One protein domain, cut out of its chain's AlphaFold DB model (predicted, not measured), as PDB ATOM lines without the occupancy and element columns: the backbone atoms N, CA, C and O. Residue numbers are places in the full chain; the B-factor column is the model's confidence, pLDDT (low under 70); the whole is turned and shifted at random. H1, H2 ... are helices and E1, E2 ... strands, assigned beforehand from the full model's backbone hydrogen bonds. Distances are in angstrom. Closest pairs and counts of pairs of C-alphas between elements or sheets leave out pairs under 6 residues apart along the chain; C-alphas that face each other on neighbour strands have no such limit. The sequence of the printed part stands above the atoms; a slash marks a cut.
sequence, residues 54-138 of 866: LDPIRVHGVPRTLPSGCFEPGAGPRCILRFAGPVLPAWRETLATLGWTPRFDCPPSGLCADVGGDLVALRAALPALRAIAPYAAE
ATOM      1  N   LEU A  54      48.371 -46.256 150.615       73.00
ATOM      2  CA  LEU A  54      48.327 -45.055 151.455       73.00
ATOM      3  C   LEU A  54      49.035 -45.222 152.808       73.00
ATOM      4  O   LEU A  54      49.345 -44.217 153.453       73.00
ATOM      5  N   ASP A  55      49.337 -46.456 153.225       77.25
ATOM      6  CA  ASP A  55      49.983 -46.706 154.517       77.25
ATOM      7  C   ASP A  55      51.393 -46.102 154.541       77.25
ATOM      8  O   ASP A  55      52.201 -46.425 153.668       77.25
ATOM      9  N   PRO A  56      51.749 -45.237 155.501       77.56
ATOM     10  CA  PRO A  56      53.050 -44.586 155.501       77.56
ATOM     11  C   PRO A  56      54.177 -45.582 155.805       77.56
ATOM     12  O   PRO A  56      54.076 -46.407 156.716       77.56
ATOM     13  N   ILE A  57      55.293 -45.457 155.086       77.44
ATOM     14  CA  ILE A  57      56.578 -46.021 155.519       77.44
ATOM     15  C   ILE A  57      57.270 -45.034 156.462       77.44
ATOM     16  O   ILE A  57      56.926 -43.857 156.499       77.44
ATOM     17  N   ARG A  58      58.241 -45.486 157.251       74.06
ATOM     18  CA  ARG A  58      58.935 -44.656 158.240       74.06
ATOM     19  C   ARG A  58      60.387 -44.445 157.847       74.06
ATOM     20  O   ARG A  58      61.187 -45.367 157.964       74.06
ATOM     21  N   VAL A  59      60.743 -43.227 157.457       74.06
ATOM     22  CA  VAL A  59      62.130 -42.833 157.173       74.06
ATOM     23  C   VAL A  59      62.696 -42.179 158.434       74.06
ATOM     24  O   VAL A  59      62.190 -41.163 158.890       74.06
ATOM     25  N   HIS A  60      63.665 -42.825 159.092       68.62
ATOM     26  CA  HIS A  60      64.234 -42.378 160.384       68.62
ATOM     27  C   HIS A  60      63.201 -42.033 161.480       68.62
ATOM     28  O   HIS A  60      63.438 -41.192 162.345       68.62
ATOM     29  N   GLY A  61      62.060 -42.731 161.473       59.19
ATOM     30  CA  GLY A  61      60.959 -42.526 162.419       59.19
ATOM     31  C   GLY A  61      59.881 -41.551 161.936       59.19
ATOM     32  O   GLY A  61      58.776 -41.585 162.478       59.19
ATOM     33  N   VAL A  62      60.146 -40.768 160.885       64.44
ATOM     34  CA  VAL A  62      59.189 -39.840 160.265       64.44
ATOM     35  C   VAL A  62      58.267 -40.612 159.307       64.44
ATOM     36  O   VAL A  62      58.768 -41.312 158.421       64.44
ATOM     37  N   PRO A  63      56.932 -40.558 159.478       72.81
ATOM     38  CA  PRO A  63      56.001 -41.210 158.564       72.81
ATOM     39  C   PRO A  63      55.977 -40.495 157.205       72.81
ATOM     40  O   PRO A  63      55.849 -39.275 157.141       72.81
ATOM     41  N   ARG A  64      56.057 -41.265 156.118       74.44
ATOM     42  CA  ARG A  64      56.019 -40.782 154.736       74.44
ATOM     43  C   ARG A  64      55.111 -41.669 153.893       74.44
ATOM     44  O   ARG A  64      55.333 -42.875 153.775       74.44
ATOM     45  N   THR A  65      54.093 -41.068 153.291       82.75
ATOM     46  CA  THR A  65      53.207 -41.749 152.339       82.75
ATOM     47  C   THR A  65      53.762 -41.573 150.931       82.75
ATOM     48  O   THR A  65      53.966 -40.449 150.480       82.75
ATOM     49  N   LEU A  66      54.024 -42.687 150.244       82.88
ATOM     50  CA  LEU A  66      54.474 -42.706 148.851       82.88
ATOM     51  C   LEU A  66      53.368 -43.367 148.023       82.88
ATOM     52  O   LEU A  66      53.245 -44.591 148.092       82.88
ATOM     53  N   PRO A  67      52.564 -42.596 147.275       73.94
ATOM     54  CA  PRO A  67      51.541 -43.160 146.405       73.94
ATOM     55  C   PRO A  67      52.166 -44.094 145.364       73.94
ATOM     56  O   PRO A  67      53.220 -43.789 144.797       73.94
ATOM     57  N   SER A  68      51.512 -45.220 145.093       75.25
ATOM     58  CA  SER A  68      51.942 -46.145 144.044       75.25
ATOM     59  C   SER A  68      51.829 -45.534 142.653       75.25
ATOM     60  O   SER A  68      50.955 -44.712 142.382       75.25
ATOM     61  N   GLY A  69      52.726 -45.951 141.759       76.75
ATOM     62  CA  GLY A  69      52.769 -45.477 140.373       76.75
ATOM     63  C   GLY A  69      53.762 -44.340 140.114       76.75
ATOM     64  O   GLY A  69      54.068 -44.072 138.954       76.75
ATOM     65  N   CYS A  70      54.331 -43.728 141.156       80.69
ATOM     66  CA  CYS A  70      55.420 -42.757 141.030       80.69
ATOM     67  C   CYS A  70      56.778 -43.470 141.103       80.69
ATOM     68  O   CYS A  70      57.062 -44.130 142.096       80.69
ATOM     69  N   PHE A  71      57.624 -43.348 140.075       86.94
ATOM     70  CA  PHE A  71      58.949 -43.994 140.008       86.94
ATOM     71  C   PHE A  71      60.051 -42.962 139.748       86.94
ATOM     72  O   PHE A  71      60.825 -43.089 138.802       86.94
ATOM     73  N   GLU A  72      60.100 -41.915 140.566       85.38
ATOM     74  CA  GLU A  72      61.050 -40.817 140.408       85.38
ATOM     75  C   GLU A  72      62.125 -40.899 141.503       85.38
ATOM     76  O   GLU A  72      61.863 -40.530 142.647       85.38
ATOM     77  N   PRO A  73      63.347 -41.374 141.199       82.62
ATOM     78  CA  PRO A  73      64.430 -41.413 142.185       82.62
ATOM     79  C   PRO A  73      64.957 -40.018 142.561       82.62
ATOM     80  O   PRO A  73      65.593 -39.867 143.601       82.62
ATOM     81  N   GLY A  74      64.659 -38.994 141.754       82.50
ATOM     82  CA  GLY A  74      65.157 -37.631 141.934       82.50
ATOM     83  C   GLY A  74      66.618 -37.453 141.511       82.50
ATOM     84  O   GLY A  74      67.255 -38.377 141.017       82.50
ATOM     85  N   ALA A  75      67.138 -36.232 141.683       76.44
ATOM     86  CA  ALA A  75      68.512 -35.867 141.312       76.44
ATOM     87  C   ALA A  75      69.556 -36.146 142.415       76.44
ATOM     88  O   ALA A  75      70.750 -35.976 142.185       76.44
ATOM     89  N   GLY A  76      69.112 -36.520 143.618       77.44
ATOM     90  CA  GLY A  76      69.993 -36.841 144.742       77.44
ATOM     91  C   GLY A  76      70.577 -38.256 144.643       77.44
ATOM     92  O   GLY A  76      70.043 -39.094 143.919       77.44
ATOM     93  N   PRO A  77      71.637 -38.569 145.409       83.06
ATOM     94  CA  PRO A  77      72.288 -39.883 145.360       83.06
ATOM     95  C   PRO A  77      71.442 -41.005 145.977       83.06
ATOM     96  O   PRO A  77      71.794 -42.174 145.852       83.06
ATOM     97  N   ARG A  78      70.349 -40.663 146.670       88.19
ATOM     98  CA  ARG A  78      69.496 -41.578 147.430       88.19
ATOM     99  C   ARG A  78      68.034 -41.406 147.052       88.19
ATOM    100  O   ARG A  78      67.570 -40.296 146.796       88.19
ATOM    101  N   CYS A  79      67.299 -42.505 147.127       91.00
ATOM    102  CA  CYS A  79      65.853 -42.531 146.971       91.00
ATOM    103  C   CYS A  79      65.205 -43.448 148.011       91.00
ATOM    104  O   CYS A  79      65.847 -44.341 148.580       91.00
ATOM    105  N   ILE A  80      63.905 -43.267 148.204       91.75
ATOM    106  CA  ILE A  80      63.075 -44.149 149.011       91.75
ATOM    107  C   ILE A  80      62.250 -45.047 148.090       91.75
ATOM    108  O   ILE A  80      61.491 -44.568 147.252       91.75
ATOM    109  N   LEU A  81      62.388 -46.357 148.275       92.69
ATOM    110  CA  LEU A  81      61.658 -47.408 147.576       92.69
ATOM    111  C   LEU A  81      60.483 -47.863 148.450       92.69
ATOM    112  O   LEU A  81      60.675 -48.175 149.627       92.69
ATOM    113  N   ARG A  82      59.281 -47.951 147.874       91.38
ATOM    114  CA  ARG A  82      58.098 -48.566 148.492       91.38
ATOM    115  C   ARG A  82      57.788 -49.884 147.805       91.38
ATOM    116  O   ARG A  82      57.636 -49.930 146.585       91.38
ATOM    117  N   PHE A  83      57.588 -50.920 148.602       91.25
ATOM    118  CA  PHE A  83      57.137 -52.225 148.160       91.25
ATOM    119  C   PHE A  83      55.684 -52.472 148.557       91.25
ATOM    120  O   PHE A  83      55.173 -51.955 149.551       91.25
ATOM    121  N   ALA A  84      55.052 -53.352 147.798       87.06
ATOM    122  CA  ALA A  84      53.761 -53.951 148.062       87.06
ATOM    123  C   ALA A  84      53.791 -54.894 149.271       87.06
ATOM    124  O   ALA A  84      52.877 -55.688 149.388       87.06
ATOM    125  N   GLY A  85      54.818 -54.893 150.129       82.31
ATOM    126  CA  GLY A  85      54.924 -55.749 151.312       82.31
ATOM    127  C   GLY A  85      56.290 -55.683 151.989       82.31
ATOM    128  O   GLY A  85      57.161 -54.956 151.509       82.31
ATOM    129  N   PRO A  86      56.488 -56.396 153.113       80.81
ATOM    130  CA  PRO A  86      57.748 -56.374 153.855       80.81
ATOM    131  C   PRO A  86      58.953 -56.716 152.972       80.81
ATOM    132  O   PRO A  86      58.932 -57.680 152.228       80.81
ATOM    133  N   VAL A  87      60.041 -55.955 153.034       83.25
ATOM    134  CA  VAL A  87      61.141 -56.120 152.066       83.25
ATOM    135  C   VAL A  87      61.865 -57.463 152.239       83.25
ATOM    136  O   VAL A  87      62.533 -57.681 153.251       83.25
ATOM    137  N   LEU A  88      61.785 -58.342 151.233       82.62
ATOM    138  CA  LEU A  88      62.460 -59.644 151.245       82.62
ATOM    139  C   LEU A  88      63.986 -59.523 151.068       82.62
ATOM    140  O   LEU A  88      64.445 -58.673 150.300       82.62
ATOM    141  N   PRO A  89      64.783 -60.421 151.681       81.50
ATOM    142  CA  PRO A  89      66.230 -60.486 151.453       81.50
ATOM    143  C   PRO A  89      66.606 -60.595 149.965       81.50
ATOM    144  O   PRO A  89      67.420 -59.813 149.484       81.50
ATOM    145  N   ALA A  90      65.916 -61.453 149.205       84.94
ATOM    146  CA  ALA A  90      66.142 -61.634 147.765       84.94
ATOM    147  C   ALA A  90      65.916 -60.352 146.937       84.94
ATOM    148  O   ALA A  90      66.559 -60.133 145.909       84.94
ATOM    149  N   TRP A  91      65.019 -59.465 147.380       90.50
ATOM    150  CA  TRP A  91      64.808 -58.180 146.709       90.50
ATOM    151  C   TRP A  91      65.993 -57.234 146.905       90.50
ATOM    152  O   TRP A  91      66.330 -56.485 145.993       90.50
ATOM    153  N   ARG A  92      66.666 -57.292 148.061       87.06
ATOM    154  CA  ARG A  92      67.899 -56.527 148.311       87.06
ATOM    155  C   ARG A  92      69.060 -57.035 147.476       87.06
ATOM    156  O   ARG A  92      69.827 -56.228 146.967       87.06
ATOM    157  N   GLU A  93      69.166 -58.349 147.315       88.94
ATOM    158  CA  GLU A  93      70.162 -58.969 146.436       88.94
ATOM    159  C   GLU A  93      69.926 -58.576 144.974       88.94
ATOM    160  O   GLU A  93      70.867 -58.252 144.251       88.94
ATOM    161  N   THR A  94      68.659 -58.519 144.554       90.19
ATOM    162  CA  THR A  94      68.268 -58.072 143.210       90.19
ATOM    163  C   THR A  94      68.600 -56.595 142.997       90.19
ATOM    164  O   THR A  94      69.199 -56.250 141.982       90.19
ATOM    165  N   LEU A  95      68.280 -55.728 143.967       90.06
ATOM    166  CA  LEU A  95      68.701 -54.323 143.963       90.06
ATOM    167  C   LEU A  95      70.221 -54.212 143.790       90.06
ATOM    168  O   LEU A  95      70.676 -53.561 142.851       90.06
ATOM    169  N   ALA A  96      70.987 -54.914 144.629       88.00
ATOM    170  CA  ALA A  96      72.447 -54.896 144.592       88.00
ATOM    171  C   ALA A  96      73.004 -55.369 143.239       88.00
ATOM    172  O   ALA A  96      73.904 -54.738 142.689       88.00
ATOM    173  N   THR A  97      72.432 -56.432 142.663       89.12
ATOM    174  CA  THR A  97      72.833 -56.974 141.351       89.12
ATOM    175  C   THR A  97      72.575 -55.982 140.214       89.12
ATOM    176  O   THR A  97      73.345 -55.911 139.260       89.12
ATOM    177  N   LEU A  98      71.516 -55.179 140.327       91.25
ATOM    178  CA  LEU A  98      71.171 -54.125 139.371       91.25
ATOM    179  C   LEU A  98      71.891 -52.795 139.655       91.25
ATOM    180  O   LEU A  98      71.566 -51.769 139.057       91.25
ATOM    181  N   GLY A  99      72.864 -52.788 140.568       89.38
ATOM    182  CA  GLY A  99      73.659 -51.612 140.912       89.38
ATOM    183  C   GLY A  99      72.962 -50.615 141.841       89.38
ATOM    184  O   GLY A  99      73.480 -49.524 142.041       89.38
ATOM    185  N   TRP A 100      71.803 -50.958 142.410       91.50
ATOM    186  CA  TRP A 100      71.135 -50.171 143.453       91.50
ATOM    187  C   TRP A 100      71.639 -50.630 144.812       91.50
ATOM    188  O   TRP A 100      71.529 -51.807 145.137       91.50
ATOM    189  N   THR A 101      72.172 -49.726 145.633       90.31
ATOM    190  CA  THR A 101      72.791 -50.119 146.910       90.31
ATOM    191  C   THR A 101      71.809 -49.927 148.065       90.31
ATOM    192  O   THR A 101      71.518 -48.782 148.415       90.31
ATOM    193  N   PRO A 102      71.291 -50.997 148.702       87.19
ATOM    194  CA  PRO A 102      70.433 -50.873 149.878       87.19
ATOM    195  C   PRO A 102      71.184 -50.213 151.041       87.19
ATOM    196  O   PRO A 102      72.299 -50.618 151.364       87.19
ATOM    197  N   ARG A 103      70.569 -49.231 151.708       85.62
ATOM    198  CA  ARG A 103      71.191 -48.506 152.828       85.62
ATOM    199  C   ARG A 103      70.537 -48.797 154.172       85.62
ATOM    200  O   ARG A 103      71.216 -49.200 155.112       85.62
ATOM    201  N   PHE A 104      69.230 -48.584 154.293       80.19
ATOM    202  CA  PHE A 104      68.506 -48.854 155.537       80.19
ATOM    203  C   PHE A 104      67.013 -49.046 155.303       80.19
ATOM    204  O   PHE A 104      66.445 -48.542 154.335       80.19
ATOM    205  N   ASP A 105      66.373 -49.745 156.233       78.38
ATOM    206  CA  ASP A 105      64.952 -50.045 156.158       78.38
ATOM    207  C   ASP A 105      64.060 -48.874 156.521       78.38
ATOM    208  O   ASP A 105      64.301 -48.165 157.500       78.38
ATOM    209  N   CYS A 106      62.993 -48.723 155.742       77.25
ATOM    210  CA  CYS A 106      61.917 -47.776 155.986       77.25
ATOM    211  C   CYS A 106      60.626 -48.572 156.258       77.25
ATOM    212  O   CYS A 106      59.820 -48.762 155.350       77.25
ATOM    213  N   PRO A 107      60.425 -49.114 157.472       68.81
ATOM    214  CA  PRO A 107      59.316 -50.027 157.756       68.81
ATOM    215  C   PRO A 107      57.943 -49.349 157.577       68.81
ATOM    216  O   PRO A 107      57.851 -48.138 157.759       68.81
ATOM    217  N   PRO A 108      56.861 -50.094 157.288       60.22
ATOM    218  CA  PRO A 108      56.804 -51.560 157.263       60.22
ATOM    219  C   PRO A 108      57.207 -52.199 155.921       60.22
ATOM    220  O   PRO A 108      57.574 -53.370 155.905       60.22
ATOM    221  N   SER A 109      57.174 -51.458 154.811       81.88
ATOM    222  CA  SER A 109      57.351 -51.999 153.451       81.88
ATOM    223  C   SER A 109      58.235 -51.132 152.548       81.88
ATOM    224  O   SER A 109      58.088 -51.134 151.330       81.88
ATOM    225  N   GLY A 110      59.152 -50.358 153.123       85.69
ATOM    226  CA  GLY A 110      60.047 -49.479 152.378       85.69
ATOM    227  C   GLY A 110      61.523 -49.719 152.666       85.69
ATOM    228  O   GLY A 110      61.906 -50.345 153.654       85.69
ATOM    229  N   LEU A 111      62.363 -49.175 151.793       89.00
ATOM    230  CA  LEU A 111      63.818 -49.263 151.852       89.00
ATOM    231  C   LEU A 111      64.420 -47.973 151.290       89.00
ATOM    232  O   LEU A 111      64.014 -47.522 150.225       89.00
ATOM    233  N   CYS A 112      65.415 -47.402 151.958       89.25
ATOM    234  CA  CYS A 112      66.276 -46.393 151.349       89.25
ATOM    235  C   CYS A 112      67.413 -47.092 150.602       89.25
ATOM    236  O   CYS A 112      68.070 -47.978 151.159       89.25
ATOM    237  N   ALA A 113      67.677 -46.660 149.374       90.94
ATOM    238  CA  ALA A 113      68.793 -47.137 148.569       90.94
ATOM    239  C   ALA A 113      69.499 -45.967 147.884       90.94
ATOM    240  O   ALA A 113      68.882 -44.929 147.631       90.94
ATOM    241  N   ASP A 114      70.778 -46.149 147.576       89.50
ATOM    242  CA  ASP A 114      71.449 -45.272 146.624       89.50
ATOM    243  C   ASP A 114      70.904 -45.555 145.221       89.50
ATOM    244  O   ASP A 114      70.640 -46.712 144.868       89.50
ATOM    245  N   VAL A 115      70.727 -44.491 144.440       87.62
ATOM    246  CA  VAL A 115      70.205 -44.574 143.073       87.62
ATOM    247  C   VAL A 115      71.199 -45.354 142.209       87.62
ATOM    248  O   VAL A 115      72.373 -44.996 142.128       87.62
ATOM    249  N   GLY A 116      70.724 -46.450 141.616       79.50
ATOM    250  CA  GLY A 116      71.536 -47.433 140.894       79.50
ATOM    251  C   GLY A 116      71.244 -47.517 139.397       79.50
ATOM    252  O   GLY A 116      70.812 -46.541 138.791       79.50
ATOM    253  N   GLY A 117      71.500 -48.691 138.802       71.62
ATOM    254  CA  GLY A 117      71.377 -48.964 137.363       71.62
ATOM    255  C   GLY A 117      69.955 -48.863 136.788       71.62
ATOM    256  O   GLY A 117      69.060 -48.268 137.378       71.62
ATOM    257  N   ASP A 118      69.729 -49.448 135.611       84.44
ATOM    258  CA  ASP A 118      68.517 -49.234 134.800       84.44
ATOM    259  C   ASP A 118      67.189 -49.412 135.580       84.44
ATOM    260  O   ASP A 118      66.829 -50.507 136.023       84.44
ATOM    261  N   LEU A 119      66.429 -48.315 135.707       85.62
ATOM    262  CA  LEU A 119      65.124 -48.257 136.370       85.62
ATOM    263  C   LEU A 119      64.090 -49.187 135.714       85.62
ATOM    264  O   LEU A 119      63.218 -49.726 136.401       85.62
ATOM    265  N   VAL A 120      64.172 -49.390 134.398       86.31
ATOM    266  CA  VAL A 120      63.290 -50.307 133.666       86.31
ATOM    267  C   VAL A 120      63.588 -51.746 134.078       86.31
ATOM    268  O   VAL A 120      62.664 -52.492 134.413       86.31
ATOM    269  N   ALA A 121      64.871 -52.113 134.143       87.88
ATOM    270  CA  ALA A 121      65.308 -53.426 134.607       87.88
ATOM    271  C   ALA A 121      64.920 -53.674 136.073       87.88
ATOM    272  O   ALA A 121      64.442 -54.759 136.407       87.88
ATOM    273  N   LEU A 122      65.032 -52.656 136.935       89.06
ATOM    274  CA  LEU A 122      64.615 -52.747 138.335       89.06
ATOM    275  C   LEU A 122      63.124 -53.063 138.475       89.06
ATOM    276  O   LEU A 122      62.739 -53.959 139.227       89.06
ATOM    277  N   ARG A 123      62.279 -52.338 137.737       88.12
ATOM    278  CA  ARG A 123      60.823 -52.535 137.769       88.12
ATOM    279  C   ARG A 123      60.417 -53.900 137.220       88.12
ATOM    280  O   ARG A 123      59.477 -54.495 137.737       88.12
ATOM    281  N   ALA A 124      61.127 -54.401 136.210       87.62
ATOM    282  CA  ALA A 124      60.898 -55.740 135.674       87.62
ATOM    283  C   ALA A 124      61.304 -56.839 136.671       87.62
ATOM    284  O   ALA A 124      60.592 -57.829 136.823       87.62
ATOM    285  N   ALA A 125      62.426 -56.656 137.374       89.50
ATOM    286  CA  ALA A 125      62.963 -57.643 138.306       89.50
ATOM    287  C   ALA A 125      62.239 -57.676 139.664       89.50
ATOM    288  O   ALA A 125      62.277 -58.694 140.353       89.50
ATOM    289  N   LEU A 126      61.566 -56.585 140.054       91.00
ATOM    290  CA  LEU A 126      60.849 -56.472 141.327       91.00
ATOM    291  C   LEU A 126      59.362 -56.152 141.110       91.00
ATOM    292  O   LEU A 126      58.944 -55.008 141.301       91.00
ATOM    293  N   PRO A 127      58.523 -57.163 140.813       86.25
ATOM    294  CA  PRO A 127      57.081 -56.985 140.616       86.25
ATOM    295  C   PRO A 127      56.345 -56.420 141.832       86.25
ATOM    296  O   PRO A 127      55.245 -55.894 141.691       86.25
ATOM    297  N   ALA A 128      56.931 -56.537 143.026       88.50
ATOM    298  CA  ALA A 128      56.405 -55.971 144.259       88.50
ATOM    299  C   ALA A 128      56.837 -54.515 144.500       88.50
ATOM    300  O   ALA A 128      56.365 -53.911 145.457       88.50
ATOM    301  N   LEU A 129      57.719 -53.925 143.686       91.38
ATOM    302  CA  LEU A 129      58.055 -52.505 143.790       91.38
ATOM    303  C   LEU A 129      56.856 -51.665 143.326       91.38
ATOM    304  O   LEU A 129      56.217 -51.960 142.314       91.38
ATOM    305  N   ARG A 130      56.521 -50.631 144.093       90.81
ATOM    306  CA  ARG A 130      55.278 -49.868 143.924       90.81
ATOM    307  C   ARG A 130      55.495 -48.377 143.740       90.81
ATOM    308  O   ARG A 130      54.789 -47.767 142.939       90.81
ATOM    309  N   ALA A 131      56.489 -47.820 144.423       90.81
ATOM    310  CA  ALA A 131      56.900 -46.443 144.211       90.81
ATOM    311  C   ALA A 131      58.398 -46.249 144.459       90.81
ATOM    312  O   ALA A 131      59.016 -46.988 145.228       90.81
ATOM    313  N   ILE A 132      58.951 -45.219 143.832       92.00
ATOM    314  CA  ILE A 132      60.252 -44.630 144.133       92.00
ATOM    315  C   ILE A 132      60.032 -43.130 144.280       92.00
ATOM    316  O   ILE A 132      59.416 -42.515 143.408       92.00
ATOM    317  N   ALA A 133      60.530 -42.558 145.372       90.69
ATOM    318  CA  ALA A 133      60.511 -41.121 145.599       90.69
ATOM    319  C   ALA A 133      61.920 -40.586 145.899       90.69
ATOM    320  O   ALA A 133      62.744 -41.320 146.463       90.69
ATOM    321  N   PRO A 134      62.190 -39.303 145.600       88.88
ATOM    322  CA  PRO A 134      63.447 -38.665 145.968       88.88
ATOM    323  C   PRO A 134      63.652 -38.654 147.484       88.88
ATOM    324  O   PRO A 134      62.697 -38.455 148.236       88.88
ATOM    325  N   TYR A 135      64.899 -38.815 147.930       85.06
ATOM    326  CA  TYR A 135      65.269 -38.597 149.330       85.06
ATOM    327  C   TYR A 135      65.402 -37.092 149.612       85.06
ATOM    328  O   TYR A 135      66.360 -36.449 149.176       85.06
ATOM    329  N   ALA A 136      64.420 -36.505 150.297       79.56
ATOM    330  CA  ALA A 136      64.331 -35.065 150.522       79.56
ATOM    331  C   ALA A 136      65.106 -34.605 151.775       79.56
ATOM    332  O   ALA A 136      65.618 -35.403 152.556       79.56
ATOM    333  N   ALA A 137      65.211 -33.286 151.989       70.69
ATOM    334  CA  ALA A 137      65.891 -32.727 153.171       70.69
ATOM    335  C   ALA A 137      65.265 -33.184 154.494       70.69
ATOM    336  O   ALA A 137      65.975 -33.567 155.418       70.69
ATOM    337  N   GLU A 138      63.937 -33.198 154.547       70.75
ATOM    338  CA  GLU A 138      63.149 -33.677 155.683       70.75
ATOM    339  C   GLU A 138      63.369 -35.168 156.002       70.75
ATOM    340  O   GLU A 138      63.240 -35.563 157.156       70.75
TER     341      GLU A 138
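Overview. This is residues 54 to 138 of the 866 residues of the protein "Peptidase S8/S53 subtilisin kexin sedolisin" of Thauera aminoaromatica (UniProt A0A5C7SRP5). A strongly twisted wall of four antiparallel strands, in the order E4 E5 E3 E6, runs through this domain, with H1 packed over it along E5 and the short H2 close to H1, only grazing the sheet. At the other end of the longest axis the small hairpin of E1 and E2 sits by the end of E4 and the start of E5, and the long link of residues 65 to 77 loops round the outside from the hairpin to E3. The printed part has 85 residues, with two named helices and six named strands in the order E1 E2 E3 H1 E4 E5 H2 E6; its class is mixed, helices and strands. It is compact, with a radius of gyration of the C-alphas of 11.3 A, and rounded, spanning 29 by 26 by 22 A.

Along the chain. Find C-alpha 57 at (56.578, -46.021, 155.519), where E1, residues 57 to 59, begins; E2 follows at residues 62 to 64. Next come E3, residues 78 to 83 and 16.3 A long, and H1, residues 89 to 97 and 12.6 A, which begins at C-alpha 89, (66.230, -60.486, 151.453). E4 covers residues 101 to 106, 14.4 A, and E5 residues 110 to 114, 13.4 A. H2, residues 119 to 125, measures 9.8 A; E6, residues 129 to 134, measures 15.0 A and ends at C-alpha 134, (63.447, -38.665, 145.968).

Arrangement. Begin at the inner strands E3 and E5, where N 81 and O 111 are 2.8 A apart. Beyond E5 is edge strand E4, its hairpin partner, with N 112 and O 104 at 2.8 A; beyond E3 is edge strand E6, with N 82 and O 131 at 2.8 A. E3, H1, E4 and E5, H2, E6 are split strand-helix-strand units, two strands running the same way with another strand between them; both crossovers are right-handed. H1 is on the sheet at a height of 8.5 A, over E5 and along the strands, at 18 degrees to E5 on the local plane. H2 is only just on it, with 5 pairs of C-alphas within 10 A. H1 and H2 are close but not clearly touching, opposite ways at a steep tilt of 40 degrees; their closest C-alphas, of Leu 95 and Leu 122, are 7.1 A apart. In both helices every O i to N i+4 pair is within hydrogen-bond range. In the antiparallel hairpin of E1 and E2, N 57 and O 64 are 2.9 A apart; the closest C-alphas of E1 and E4, of Arg 58 and Cys 106, are 4.9 A apart. E2 is apart from E4 and E6.

Size, cuts and confidence. Look for the two farthest C-alphas at Gly 61 and Ala 121, 30.2 A apart. The printed part has no cut, and the link from E2 to E3, 13 residues, is long. The mean pLDDT of the printed part is 83.2; residues 60 to 62 and 107 to 108 are under 70.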